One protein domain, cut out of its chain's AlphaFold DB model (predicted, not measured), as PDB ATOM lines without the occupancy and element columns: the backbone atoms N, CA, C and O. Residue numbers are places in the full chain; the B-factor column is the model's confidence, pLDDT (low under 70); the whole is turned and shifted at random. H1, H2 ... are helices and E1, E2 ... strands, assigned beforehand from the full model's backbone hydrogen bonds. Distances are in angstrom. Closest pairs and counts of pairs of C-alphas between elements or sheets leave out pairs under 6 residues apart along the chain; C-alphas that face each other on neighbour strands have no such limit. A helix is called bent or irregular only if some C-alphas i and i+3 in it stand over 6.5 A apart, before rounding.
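This is residues 7 to 103 of the 118 residues of an uncharacterized protein of Candidatus Hamiltonella defensa (UniProt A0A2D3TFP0). A small head, made of the two-stranded hairpin E1 and E2 and the short helix H1, packs near one end of the very long helix H2; beyond the far end of H2 a tight link, residues 79 to 83, makes a turn, and H3 folds back along H2, making a helical hairpin with unequal arms. H2 makes the long axis of this rod, which spans 67 by 20 by 17 A. The printed part has 97 residues with the elements E1, E2, H1, H2 and H3 in that order, two antiparallel strands and three helices, and is mostly helix. It is extended, with a radius of gyration of the C-alphas of 22.6 A.

E1 is residues 7 to 11, beginning at C-alpha 7 (-31.130, 1.211, 37.826), and E2 is residues 17 to 22. H1 is residues 26 to 31. H2, residues 36 to 78, is 61.4 A long, from C-alpha 36 at (-15.744, -1.233, 33.406). It has a kink of 32 degrees near residue 72; it is neither bent nor irregular, but only just: C-alphas 69 and 72 are 6.3 A apart. H3, residues 84 to 102, is 27.6 A long and ends at C-alpha 102 (-42.811, 24.633, 31.502).

E1 and E2 are a hairpin, antiparallel at 141 degrees; N 10 and O 18 are 2.9 A apart, N 18 and O 10 2.8 A, both within hydrogen-bond range. The closest C-alphas of E1 and H2 are those of Leu 7 and Ala 46, 4.9 A apart, while E2 and H2 are apart. H1 touches H2, with residues 36 to 43 of H2 alone, at a steep tilt of 55 degrees, opposite ways; the closest C-alphas, of Pro 26 and Ala 39, are 4.8 A apart. H3 touches residues 59 to 77 of H2 alone, at a shallow tilt of 23 degrees, opposite ways, a helical hairpin; the closest C-alphas, of Leu 73 and Leu 90, are 5.8 A apart. H1 and H3 are apart. Every O i to N i+4 pair is within hydrogen-bond range in H1 and H3, and 37 of 39 in H2.

The two C-alphas farthest apart, of Gly 33 and Asn 80, are 67.3 A apart. The printed part has no cut, and its four links are tight. Mean pLDDT of the printed part is 94.1, and no printed residue is under 70.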
ATOM      1  N   LEU A   7     -30.488   1.345  39.125       91.69
ATOM      2  CA  LEU A   7     -31.130   1.211  37.826       91.69
ATOM      3  C   LEU A   7     -32.510   0.592  38.024       91.69
ATOM      4  O   LEU A   7     -32.640  -0.456  38.661       91.69
ATOM      5  N   GLU A   8     -33.535   1.209  37.442       91.12
ATOM      6  CA  GLU A   8     -34.900   0.663  37.496       91.12
ATOM      7  C   GLU A   8     -34.974  -0.726  36.847       91.12
ATOM      8  O   GLU A   8     -35.575  -1.646  37.403       91.12
ATOM      9  N   SER A   9     -34.287  -0.896  35.714       92.31
ATOM     10  CA  SER A   9     -34.122  -2.182  35.043       92.31
ATOM     11  C   SER A   9     -32.810  -2.261  34.266       92.31
ATOM     12  O   SER A   9     -32.363  -1.264  33.687       92.31
ATOM     13  N   LEU A  10     -32.250  -3.463  34.182       90.31
ATOM     14  CA  LEU A  10     -31.054  -3.796  33.413       90.31
ATOM     15  C   LEU A  10     -31.254  -5.156  32.749       90.31
ATOM     16  O   LEU A  10     -31.751  -6.067  33.399       90.31
ATOM     17  N   THR A  11     -30.852  -5.303  31.493       86.19
ATOM     18  CA  THR A  11     -30.851  -6.596  30.801       86.19
ATOM     19  C   THR A  11     -29.408  -6.977  30.518       86.19
ATOM     20  O   THR A  11     -28.667  -6.150  29.989       86.19
ATOM     21  N   ASP A  12     -28.997  -8.184  30.905       81.56
ATOM     22  CA  ASP A  12     -27.653  -8.686  30.609       81.56
ATOM     23  C   ASP A  12     -27.544  -9.276  29.191       81.56
ATOM     24  O   ASP A  12     -28.525  -9.390  28.452       81.56
ATOM     25  N   ASN A  13     -26.332  -9.684  28.812       76.19
ATOM     26  CA  ASN A  13     -26.041 -10.260  27.495       76.19
ATOM     27  C   ASN A  13     -26.739 -11.609  27.236       76.19
ATOM     28  O   ASN A  13     -26.823 -12.040  26.087       76.19
ATOM     29  N   ASN A  14     -27.265 -12.264  28.276       81.06
ATOM     30  CA  ASN A  14     -28.053 -13.492  28.165       81.06
ATOM     31  C   ASN A  14     -29.563 -13.205  28.059       81.06
ATOM     32  O   ASN A  14     -30.364 -14.138  28.000       81.06
ATOM     33  N   GLY A  15     -29.965 -11.929  28.048       83.81
ATOM     34  CA  GLY A  15     -31.362 -11.510  28.010       83.81
ATOM     35  C   GLY A  15     -32.064 -11.564  29.368       83.81
ATOM     36  O   GLY A  15     -33.282 -11.386  29.421       83.81
ATOM     37  N   VAL A  16     -31.339 -11.794  30.468       87.38
ATOM     38  CA  VAL A  16     -31.931 -11.802  31.809       87.38
ATOM     39  C   VAL A  16     -32.170 -10.368  32.252       87.38
ATOM     40  O   VAL A  16     -31.254  -9.545  32.269       87.38
ATOM     41  N   GLN A  17     -33.414 -10.072  32.620       90.62
ATOM     42  CA  GLN A  17     -33.811  -8.769  33.130       90.62
ATOM     43  C   GLN A  17     -33.730  -8.741  34.660       90.62
ATOM     44  O   GLN A  17     -34.374  -9.525  35.354       90.62
ATOM     45  N   TYR A  18     -32.990  -7.773  35.177       88.88
ATOM     46  CA  TYR A  18     -32.893  -7.435  36.587       88.88
ATOM     47  C   TYR A  18     -33.655  -6.136  36.847       88.88
ATOM     48  O   TYR A  18     -33.699  -5.244  35.997       88.88
ATOM     49  N   VAL A  19     -34.235  -6.016  38.038       92.12
ATOM     50  CA  VAL A  19     -34.965  -4.824  38.490       92.12
ATOM     51  C   VAL A  19     -34.353  -4.305  39.782       92.12
ATOM     52  O   VAL A  19     -33.859  -5.097  40.583       92.12
ATOM     53  N   ASN A  20     -34.397  -2.987  39.994       90.06
ATOM     54  CA  ASN A  20     -33.799  -2.331  41.166       90.06
ATOM     55  C   ASN A  20     -32.330  -2.733  41.388       90.06
ATOM     56  O   ASN A  20     -31.936  -3.124  42.487       90.06
ATOM     57  N   VAL A  21     -31.518  -2.655  40.332       91.62
ATOM     58  CA  VAL A  21     -30.109  -3.058  40.392       91.62
ATOM     59  C   VAL A  21     -29.300  -1.968  41.090       91.62
ATOM     60  O   VAL A  21     -29.337  -0.825  40.623       91.62
ATOM     61  N   PRO A  22     -28.570  -2.280  42.176       91.31
ATOM     62  CA  PRO A  22     -27.666  -1.329  42.806       91.31
ATOM     63  C   PRO A  22     -26.616  -0.847  41.805       91.31
ATOM     64  O   PRO A  22     -25.963  -1.637  41.127       91.31
ATOM     65  N   ALA A  23     -26.481   0.466  41.710       92.69
ATOM     66  CA  ALA A  23     -25.531   1.136  40.841       92.69
ATOM     67  C   ALA A  23     -24.889   2.300  41.603       92.69
ATOM     68  O   ALA A  23     -24.714   3.387  41.060       92.69
ATOM     69  N   ASP A  24     -24.560   2.084  42.880       90.69
ATOM     70  CA  ASP A  24     -23.900   3.082  43.733       90.69
ATOM     71  C   ASP A  24     -22.481   3.371  43.270       90.69
ATOM     72  O   ASP A  24     -22.004   4.502  43.343       90.69
ATOM     73  N   HIS A  25     -21.811   2.321  42.798       89.56
ATOM     74  CA  HIS A  25     -20.458   2.364  42.285       89.56
ATOM     75  C   HIS A  25     -20.352   1.425  41.075       89.56
ATOM     76  O   HIS A  25     -20.852   0.300  41.156       89.56
ATOM     77  N   PRO A  26     -19.639   1.807  39.996       91.50
ATOM     78  CA  PRO A  26     -19.440   0.956  38.814       91.50
ATOM     79  C   PRO A  26     -18.947  -0.463  39.140       91.50
ATOM     80  O   PRO A  26     -19.306  -1.432  38.482       91.50
ATOM     81  N   TYR A  27     -18.166  -0.613  40.212       90.12
ATOM     82  CA  TYR A  27     -17.627  -1.907  40.646       90.12
ATOM     83  C   TYR A  27     -18.707  -2.967  40.937       90.12
ATOM     84  O   TYR A  27     -18.480  -4.142  40.665       90.12
ATOM     85  N   GLN A  28     -19.886  -2.569  41.429       89.31
ATOM     86  CA  GLN A  28     -21.004  -3.496  41.655       89.31
ATOM     87  C   GLN A  28     -21.463  -4.143  40.340       89.31
ATOM     88  O   GLN A  28     -21.726  -5.338  40.291       89.31
ATOM     89  N   LEU A  29     -21.488  -3.365  39.257       90.50
ATOM     90  CA  LEU A  29     -21.872  -3.836  37.930       90.50
ATOM     91  C   LEU A  29     -20.753  -4.677  37.302       90.50
ATOM     92  O   LEU A  29     -21.024  -5.708  36.696       90.50
ATOM     93  N   VAL A  30     -19.484  -4.331  37.530       91.19
ATOM     94  CA  VAL A  30     -18.365  -5.187  37.094       91.19
ATOM     95  C   VAL A  30     -18.443  -6.581  37.730       91.19
ATOM     96  O   VAL A  30     -18.228  -7.582  37.052       91.19
ATOM     97  N   GLN A  31     -18.824  -6.677  39.009       88.25
ATOM     98  CA  GLN A  31     -19.057  -7.969  39.672       88.25
ATOM     99  C   GLN A  31     -20.221  -8.769  39.062       88.25
ATOM    100  O   GLN A  31     -20.238  -9.992  39.171       88.25
ATOM    101  N   MET A  32     -21.166  -8.099  38.398       85.50
ATOM    102  CA  MET A  32     -22.258  -8.729  37.649       85.50
ATOM    103  C   MET A  32     -21.849  -9.148  36.225       85.50
ATOM    104  O   MET A  32     -22.683  -9.658  35.483       85.50
ATOM    105  N   GLY A  33     -20.579  -8.965  35.843       87.62
ATOM    106  CA  GLY A  33     -20.037  -9.397  34.553       87.62
ATOM    107  C   GLY A  33     -20.019  -8.323  33.464       87.62
ATOM    108  O   GLY A  33     -19.668  -8.639  32.329       87.62
ATOM    109  N   PHE A  34     -20.361  -7.073  33.787       88.31
ATOM    110  CA  PHE A  34     -20.202  -5.946  32.863       88.31
ATOM    111  C   PHE A  34     -18.732  -5.521  32.768       88.31
ATOM    112  O   PHE A  34     -17.966  -5.629  33.731       88.31
ATOM    113  N   SER A  35     -18.325  -4.990  31.618       93.44
ATOM    114  CA  SER A  35     -17.041  -4.297  31.511       93.44
ATOM    115  C   SER A  35     -17.040  -3.014  32.352       93.44
ATOM    116  O   SER A  35     -18.084  -2.492  32.750       93.44
ATOM    117  N   TYR A  36     -15.851  -2.474  32.635       92.50
ATOM    118  CA  TYR A  36     -15.744  -1.233  33.406       92.50
ATOM    119  C   TYR A  36     -16.364  -0.026  32.679       92.50
ATOM    120  O   TYR A  36     -16.960   0.830  33.327       92.50
ATOM    121  N   GLU A  37     -16.263   0.029  31.349       94.56
ATOM    122  CA  GLU A  37     -16.854   1.101  30.537       94.56
ATOM    123  C   GLU A  37     -18.387   1.048  30.578       94.56
ATOM    124  O   GLU A  37     -19.025   2.038  30.935       94.56
ATOM    125  N   GLU A  38     -18.979  -0.129  30.350       92.69
ATOM    126  CA  GLU A  38     -20.430  -0.333  30.480       92.69
ATOM    127  C   GLU A  38     -20.915  -0.000  31.895       92.69
ATOM    128  O   GLU A  38     -21.938   0.658  32.081       92.69
ATOM    129  N   ALA A  39     -20.160  -0.410  32.916       94.00
ATOM    130  CA  ALA A  39     -20.482  -0.113  34.303       94.00
ATOM    131  C   ALA A  39     -20.491   1.398  34.604       94.00
ATOM    132  O   ALA A  39     -21.326   1.856  35.388       94.00
ATOM    133  N   LEU A  40     -19.597   2.181  33.989       95.25
ATOM    134  CA  LEU A  40     -19.592   3.642  34.112       95.25
ATOM    135  C   LEU A  40     -20.827   4.269  33.458       95.25
ATOM    136  O   LEU A  40     -21.477   5.121  34.069       95.25
ATOM    137  N   GLU A  41     -21.182   3.832  32.251       95.00
ATOM    138  CA  GLU A  41     -22.369   4.325  31.543       95.00
ATOM    139  C   GLU A  41     -23.657   4.011  32.307       95.00
ATOM    140  O   GLU A  41     -24.520   4.872  32.500       95.00
ATOM    141  N   LEU A  42     -23.767   2.781  32.804       94.44
ATOM    142  CA  LEU A  42     -24.885   2.317  33.611       94.44
ATOM    143  C   LEU A  42     -24.982   3.070  34.943       94.44
ATOM    144  O   LEU A  42     -26.074   3.488  35.330       94.44
ATOM    145  N   HIS A  43     -23.861   3.320  35.618       94.19
ATOM    146  CA  HIS A  43     -23.835   4.165  36.809       94.19
ATOM    147  C   HIS A  43     -24.327   5.590  36.502       94.19
ATOM    148  O   HIS A  43     -25.198   6.113  37.202       94.19
ATOM    149  N   GLN A  44     -23.853   6.206  35.414       93.75
ATOM    150  CA  GLN A  44     -24.294   7.543  35.006       93.75
ATOM    151  C   GLN A  44     -25.786   7.575  34.653       93.75
ATOM    152  O   GLN A  44     -26.506   8.508  35.027       93.75
ATOM    153  N   LYS A  45     -26.285   6.536  33.977       94.00
ATOM    154  CA  LYS A  45     -27.713   6.350  33.711       94.00
ATOM    155  C   LYS A  45     -28.508   6.291  35.013       94.00
ATOM    156  O   LYS A  45     -29.525   6.972  35.128       94.00
ATOM    157  N   ALA A  46     -28.029   5.548  36.006       94.44
ATOM    158  CA  ALA A  46     -28.670   5.440  37.311       94.44
ATOM    159  C   ALA A  46     -28.688   6.789  38.062       94.44
ATOM    160  O   ALA A  46     -29.707   7.178  38.641       94.44
ATOM    161  N   LEU A  47     -27.604   7.572  37.984       94.00
ATOM    162  CA  LEU A  47     -27.559   8.941  38.514       94.00
ATOM    163  C   LEU A  47     -28.587   9.856  37.834       94.00
ATOM    164  O   LEU A  47     -29.297  10.597  38.521       94.00
ATOM    165  N   ASN A  48     -28.697   9.779  36.506       93.31
ATOM    166  CA  ASN A  48     -29.668  10.545  35.726       93.31
ATOM    167  C   ASN A  48     -31.110  10.153  36.072       93.31
ATOM    168  O   ASN A  48     -31.940  11.036  36.276       93.31
ATOM    169  N   GLN A  49     -31.400   8.856  36.216       92.56
ATOM    170  CA  GLN A  49     -32.705   8.356  36.662       92.56
ATOM    171  C   GLN A  49     -33.050   8.870  38.063       92.56
ATOM    172  O   GLN A  49     -34.145   9.388  38.283       92.56
ATOM    173  N   ARG A  50     -32.101   8.813  39.006       92.81
ATOM    174  CA  ARG A  50     -32.290   9.348  40.362       92.81
ATOM    175  C   ARG A  50     -32.582  10.848  40.343       92.81
ATOM    176  O   ARG A  50     -33.509  11.292  41.024       92.81
ATOM    177  N   ARG A  51     -31.807  11.624  39.576       93.88
ATOM    178  CA  ARG A  51     -32.023  13.069  39.394       93.88
ATOM    179  C   ARG A  51     -33.418  13.326  38.832       93.88
ATOM    180  O   ARG A  51     -34.178  14.079  39.433       93.88
ATOM    181  N   LEU A  52     -33.766  12.663  37.732       94.81
ATOM    182  CA  LEU A  52     -35.062  12.792  37.075       94.81
ATOM    183  C   LEU A  52     -36.209  12.477  38.041       94.81
ATOM    184  O   LEU A  52     -37.118  13.285  38.191       94.81
ATOM    185  N   LYS A  53     -36.139  11.355  38.760       93.88
ATOM    186  CA  LYS A  53     -37.155  10.952  39.740       93.88
ATOM    187  C   LYS A  53     -37.322  11.986  40.853       93.88
ATOM    188  O   LYS A  53     -38.452  12.354  41.172       93.88
ATOM    189  N   ARG A  54     -36.215  12.490  41.414       94.75
ATOM    190  CA  ARG A  54     -36.232  13.547  42.439       94.75
ATOM    191  C   ARG A  54     -36.921  14.805  41.917       94.75
ATOM    192  O   ARG A  54     -37.825  15.319  42.568       94.75
ATOM    193  N   GLN A  55     -36.508  15.282  40.746       96.88
ATOM    194  CA  GLN A  55     -37.045  16.504  40.153       96.88
ATOM    195  C   GLN A  55     -38.518  16.357  39.767       96.88
ATOM    196  O   GLN A  55     -39.313  17.247  40.044       96.88
ATOM    197  N   THR A  56     -38.917  15.218  39.203       96.50
ATOM    198  CA  THR A  56     -40.322  14.930  38.893       96.50
ATOM    199  C   THR A  56     -41.178  14.905  40.156       96.50
ATOM    200  O   THR A  56     -42.237  15.529  40.178       96.50
ATOM    201  N   GLY A  57     -40.709  14.259  41.229       96.81
ATOM    202  CA  GLY A  57     -41.404  14.259  42.518       96.81
ATOM    203  C   GLY A  57     -41.535  15.662  43.116       96.81
ATOM    204  O   GLY A  57     -42.614  16.048  43.560       96.81
ATOM    205  N   GLN A  58     -40.471  16.467  43.055       97.06
ATOM    206  CA  GLN A  58     -40.505  17.861  43.499       97.06
ATOM    207  C   GLN A  58     -41.489  18.700  42.670       97.06
ATOM    208  O   GLN A  58     -42.314  19.406  43.246       97.06
ATOM    209  N   LYS A  59     -41.480  18.570  41.335       97.25
ATOM    210  CA  LYS A  59     -42.441  19.243  40.445       97.25
ATOM    211  C   LYS A  59     -43.880  18.881  40.811       97.25
ATOM    212  O   LYS A  59     -44.718  19.772  40.897       97.25
ATOM    213  N   GLN A  60     -44.165  17.599  41.043       97.81
ATOM    214  CA  GLN A  60     -45.495  17.139  41.453       97.81
ATOM    215  C   GLN A  60     -45.919  17.737  42.799       97.81
ATOM    216  O   GLN A  60     -47.029  18.250  42.901       97.81
ATOM    217  N   GLY A  61     -45.029  17.744  43.797       97.62
ATOM    218  CA  GLY A  61     -45.305  18.357  45.099       97.62
ATOM    219  C   GLY A  61     -45.610  19.856  45.003       97.62
ATOM    220  O   GLY A  61     -46.576  20.326  45.596       97.62
ATOM    221  N   LEU A  62     -44.846  20.600  44.199       97.62
ATOM    222  CA  LEU A  62     -45.062  22.037  43.994       97.62
ATOM    223  C   LEU A  62     -46.347  22.336  43.204       97.62
ATOM    224  O   LEU A  62     -47.042  23.312  43.491       97.62
ATOM    225  N   LEU A  63     -46.696  21.493  42.225       97.81
ATOM    226  CA  LEU A  63     -47.969  21.595  41.502       97.81
ATOM    227  C   LEU A  63     -49.165  21.336  42.426       97.81
ATOM    228  O   LEU A  63     -50.169  22.041  42.327       97.81
ATOM    229  N   GLU A  64     -49.051  20.360  43.327       98.00
ATOM    230  CA  GLU A  64     -50.090  20.064  44.313       98.00
ATOM    231  C   GLU A  64     -50.233  21.197  45.335       98.00
ATOM    232  O   GLU A  64     -51.346  21.650  45.595       98.00
ATOM    233  N   GLN A  65     -49.121  21.750  45.826       96.94
ATOM    234  CA  GLN A  65     -49.145  22.950  46.666       96.94
ATOM    235  C   GLN A  65     -49.874  24.106  45.963       96.94
ATOM    236  O   GLN A  65     -50.776  24.717  46.534       96.94
ATOM    237  N   ALA A  66     -49.541  24.382  44.697       97.25
ATOM    238  CA  ALA A  66     -50.217  25.425  43.931       97.25
ATOM    239  C   ALA A  66     -51.721  25.144  43.782       97.25
ATOM    240  O   ALA A  66     -52.533  26.060  43.890       97.25
ATOM    241  N   ARG A  67     -52.117  23.884  43.568       96.88
ATOM    242  CA  ARG A  67     -53.528  23.479  43.503       96.88
ATOM    243  C   ARG A  67     -54.266  23.753  44.819       96.88
ATOM    244  O   ARG A  67     -55.383  24.263  44.763       96.88
ATOM    245  N   GLN A  68     -53.648  23.461  45.962       97.31
ATOM    246  CA  GLN A  68     -54.239  23.676  47.288       97.31
ATOM    247  C   GLN A  68     -54.506  25.155  47.589       97.31
ATOM    248  O   GLN A  68     -55.514  25.468  48.212       97.31
ATOM    249  N   HIS A  69     -53.656  26.065  47.103       96.88
ATOM    250  CA  HIS A  69     -53.902  27.506  47.219       96.88
ATOM    251  C   HIS A  69     -54.902  28.025  46.180       96.88
ATOM    252  O   HIS A  69     -55.746  28.856  46.501       96.88
ATOM    253  N   ILE A  70     -54.837  27.536  44.937       97.69
ATOM    254  CA  ILE A  70     -55.718  28.000  43.855       97.69
ATOM    255  C   ILE A  70     -57.185  27.660  44.131       97.69
ATOM    256  O   ILE A  70     -58.027  28.482  43.799       97.69
ATOM    257  N   GLY A  71     -57.493  26.490  44.704       97.56
ATOM    258  CA  GLY A  71     -58.876  26.047  44.936       97.56
ATOM    259  C   GLY A  71     -59.718  27.073  45.709       97.56
ATOM    260  O   GLY A  71     -60.614  27.660  45.112       97.56
ATOM    261  N   PRO A  72     -59.376  27.381  46.974       97.69
ATOM    262  CA  PRO A  72     -60.129  28.343  47.781       97.69
ATOM    263  C   PRO A  72     -60.174  29.755  47.183       97.69
ATOM    264  O   PRO A  72     -61.201  30.423  47.234       97.69
ATOM    265  N   LEU A  73     -59.066  30.212  46.587       97.69
ATOM    266  CA  LEU A  73     -58.996  31.531  45.952       97.69
ATOM    267  C   LEU A  73     -59.898  31.615  44.714       97.69
ATOM    268  O   LEU A  73     -60.508  32.651  44.456       97.69
ATOM    269  N   GLN A  74     -59.983  30.532  43.942       98.00
ATOM    270  CA  GLN A  74     -60.885  30.444  42.801       98.00
ATOM    271  C   GLN A  74     -62.341  30.379  43.267       98.00
ATOM    272  O   GLN A  74     -63.153  31.111  42.715       98.00
ATOM    273  N   ASP A  75     -62.646  29.608  44.314       98.38
ATOM    274  CA  ASP A  75     -63.990  29.550  44.900       98.38
ATOM    275  C   ASP A  75     -64.450  30.946  45.360       98.38
ATOM    276  O   ASP A  75     -65.573  31.359  45.071       98.38
ATOM    277  N   ALA A  76     -63.573  31.719  46.012       97.94
ATOM    278  CA  ALA A  76     -63.869  33.092  46.420       97.94
ATOM    279  C   ALA A  76     -64.164  34.007  45.217       97.94
ATOM    280  O   ALA A  76     -65.083  34.825  45.274       97.94
ATOM    281  N   VAL A  77     -63.418  33.866  44.115       97.44
ATOM    282  CA  VAL A  77     -63.671  34.622  42.878       97.44
ATOM    283  C   VAL A  77     -65.001  34.209  42.251       97.44
ATOM    284  O   VAL A  77     -65.803  35.074  41.906       97.44
ATOM    285  N   ASP A  78     -65.263  32.908  42.152       98.12
ATOM    286  CA  ASP A  78     -66.469  32.356  41.529       98.12
ATOM    287  C   ASP A  78     -67.738  32.738  42.313       98.12
ATOM    288  O   ASP A  78     -68.792  32.989  41.725       98.12
ATOM    289  N   LEU A  79     -67.628  32.864  43.639       98.06
ATOM    290  CA  LEU A  79     -68.695  33.334  44.528       98.06
ATOM    291  C   LEU A  79     -68.806  34.867  44.607       98.06
ATOM    292  O   LEU A  79     -69.684  35.371  45.306       98.06
ATOM    293  N   ASN A  80     -67.958  35.620  43.895       96.81
ATOM    294  CA  ASN A  80     -67.840  37.083  43.995       96.81
ATOM    295  C   ASN A  80     -67.562  37.578  45.430       96.81
ATOM    296  O   ASN A  80     -68.003  38.654  45.830       96.81
ATOM    297  N   MET A  81     -66.842  36.772  46.212       97.62
ATOM    298  CA  MET A  81     -66.438  37.052  47.594       97.62
ATOM    299  C   MET A  81     -64.958  37.437  47.713       97.62
ATOM    300  O   MET A  81     -64.532  37.857  48.785       97.62
ATOM    301  N   ALA A  82     -64.182  37.288  46.636       96.88
ATOM    302  CA  ALA A  82     -62.750  37.540  46.651       96.88
ATOM    303  C   ALA A  82     -62.420  39.016  46.902       96.88
ATOM    304  O   ALA A  82     -62.927  39.924  46.241       96.88
ATOM    305  N   THR A  83     -61.492  39.230  47.824       97.06
ATOM    306  CA  THR A  83     -60.802  40.502  48.030       97.06
ATOM    307  C   THR A  83     -59.791  40.767  46.912       97.06
ATOM    308  O   THR A  83     -59.343  39.856  46.210       97.06
ATOM    309  N   GLU A  84     -59.366  42.024  46.762       96.44
ATOM    310  CA  GLU A  84     -58.295  42.377  45.820       96.44
ATOM    311  C   GLU A  84     -57.012  41.581  46.106       96.44
ATOM    312  O   GLU A  84     -56.362  41.093  45.178       96.44
ATOM    313  N   GLN A  85     -56.677  41.377  47.385       95.62
ATOM    314  CA  GLN A  85     -55.525  40.576  47.801       95.62
ATOM    315  C   GLN A  85     -55.644  39.120  47.332       95.62
ATOM    316  O   GLN A  85     -54.692  38.585  46.762       95.62
ATOM    317  N   GLU A  86     -56.813  38.493  47.488       96.88
ATOM    318  CA  GLU A  86     -57.054  37.123  47.020       96.88
ATOM    319  C   GLU A  86     -56.971  37.007  45.493       96.88
ATOM    320  O   GLU A  86     -56.424  36.031  44.979       96.88
ATOM    321  N   ILE A  87     -57.425  38.022  44.750       96.69
ATOM    322  CA  ILE A  87     -57.279  38.073  43.287       96.69
ATOM    323  C   ILE A  87     -55.797  38.157  42.890       96.69
ATOM    324  O   ILE A  87     -55.348  37.443  41.984       96.69
ATOM    325  N   HIS A  88     -55.010  38.997  43.568       96.50
ATOM    326  CA  HIS A  88     -53.567  39.093  43.337       96.50
ATOM    327  C   HIS A  88     -52.852  37.775  43.655       96.50
ATOM    328  O   HIS A  88     -52.066  37.294  42.830       96.50
ATOM    329  N   ALA A  89     -53.170  37.153  44.792       96.81
ATOM    330  CA  ALA A  89     -52.637  35.852  45.175       96.81
ATOM    331  C   ALA A  89     -53.006  34.769  44.146       96.81
ATOM    332  O   ALA A  89     -52.138  34.010  43.710       96.81
ATOM    333  N   LEU A  90     -54.261  34.733  43.680       97.50
ATOM    334  CA  LEU A  90     -54.730  33.772  42.678       97.50
ATOM    335  C   LEU A  90     -53.925  33.877  41.380       97.50
ATOM    336  O   LEU A  90     -53.511  32.862  40.813       97.50
ATOM    337  N   ASN A  91     -53.674  35.101  40.916       97.06
ATOM    338  CA  ASN A  91     -52.878  35.347  39.717       97.06
ATOM    339  C   ASN A  91     -51.420  34.911  39.902       97.06
ATOM    340  O   ASN A  91     -50.865  34.260  39.011       97.06
ATOM    341  N   ALA A  92     -50.817  35.196  41.060       97.62
ATOM    342  CA  ALA A  92     -49.456  34.770  41.379       97.62
ATOM    343  C   ALA A  92     -49.327  33.235  41.394       97.62
ATOM    344  O   ALA A  92     -48.438  32.680  40.743       97.62
ATOM    345  N   TRP A  93     -50.260  32.531  42.043       98.06
ATOM    346  CA  TRP A  93     -50.286  31.065  42.071       98.06
ATOM    347  C   TRP A  93     -50.532  30.443  40.692       98.06
ATOM    348  O   TRP A  93     -49.897  29.444  40.341       98.06
ATOM    349  N   LYS A  94     -51.403  31.035  39.863       97.56
ATOM    350  CA  LYS A  94     -51.614  30.592  38.474       97.56
ATOM    351  C   LYS A  94     -50.351  30.767  37.627       97.56
ATOM    352  O   LYS A  94     -49.977  29.834  36.913       97.56
ATOM    353  N   ALA A  95     -49.676  31.914  37.727       97.31
ATOM    354  CA  ALA A  95     -48.413  32.166  37.034       97.31
ATOM    355  C   ALA A  95     -47.320  31.179  37.477       97.31
ATOM    356  O   ALA A  95     -46.644  30.589  36.633       97.31
ATOM    357  N   TYR A  96     -47.218  30.928  38.785       97.94
ATOM    358  CA  TYR A  96     -46.311  29.940  39.363       97.94
ATOM    359  C   TYR A  96     -46.569  28.526  38.823       97.94
ATOM    360  O   TYR A  96     -45.652  27.868  38.328       97.94
ATOM    361  N   ARG A  97     -47.831  28.074  38.808       97.75
ATOM    362  CA  ARG A  97     -48.219  26.770  38.245       97.75
ATOM    363  C   ARG A  97     -47.837  26.644  36.768       97.75
ATOM    364  O   ARG A  97     -47.340  25.602  36.345       97.75
ATOM    365  N   VAL A  98     -48.043  27.699  35.978       97.75
ATOM    366  CA  VAL A  98     -47.638  27.731  34.562       97.75
ATOM    367  C   VAL A  98     -46.117  27.652  34.419       97.75
ATOM    368  O   VAL A  98     -45.633  26.893  33.579       97.75
ATOM    369  N   ALA A  99     -45.360  28.382  35.242       97.56
ATOM    370  CA  ALA A  99     -43.901  28.306  35.255       97.56
ATOM    371  C   ALA A  99     -43.419  26.881  35.564       97.56
ATOM    372  O   ALA A  99     -42.604  26.348  34.816       97.56
ATOM    373  N   LEU A 100     -43.994  26.222  36.577       97.38
ATOM    374  CA  LEU A 100     -43.693  24.823  36.897       97.38
ATOM    375  C   LEU A 100     -43.983  23.876  35.731       97.38
ATOM    376  O   LEU A 100     -43.176  22.994  35.444       97.38
ATOM    377  N   HIS A 101     -45.118  24.039  35.042       96.00
ATOM    378  CA  HIS A 101     -45.464  23.179  33.908       96.00
ATOM    379  C   HIS A 101     -44.431  23.238  32.782       96.00
ATOM    380  O   HIS A 101     -44.156  22.188  32.201       96.00
ATOM    381  N   ARG A 102     -43.835  24.411  32.537       96.19
ATOM    382  CA  ARG A 102     -42.811  24.633  31.502       96.19
ATOM    383  C   ARG A 102     -41.452  24.003  31.818       96.19
ATOM    384  O   ARG A 102     -40.656  23.854  30.903       96.19
ATOM    385  N   LEU A 103     -41.175  23.652  33.074       95.12
ATOM    386  CA  LEU A 103     -39.912  23.009  33.454       95.12
ATOM    387  C   LEU A 103     -39.871  21.568  32.943       95.12
ATOM    388  O   LEU A 103     -40.829  20.824  33.172       95.12
TER     389      LEU A 103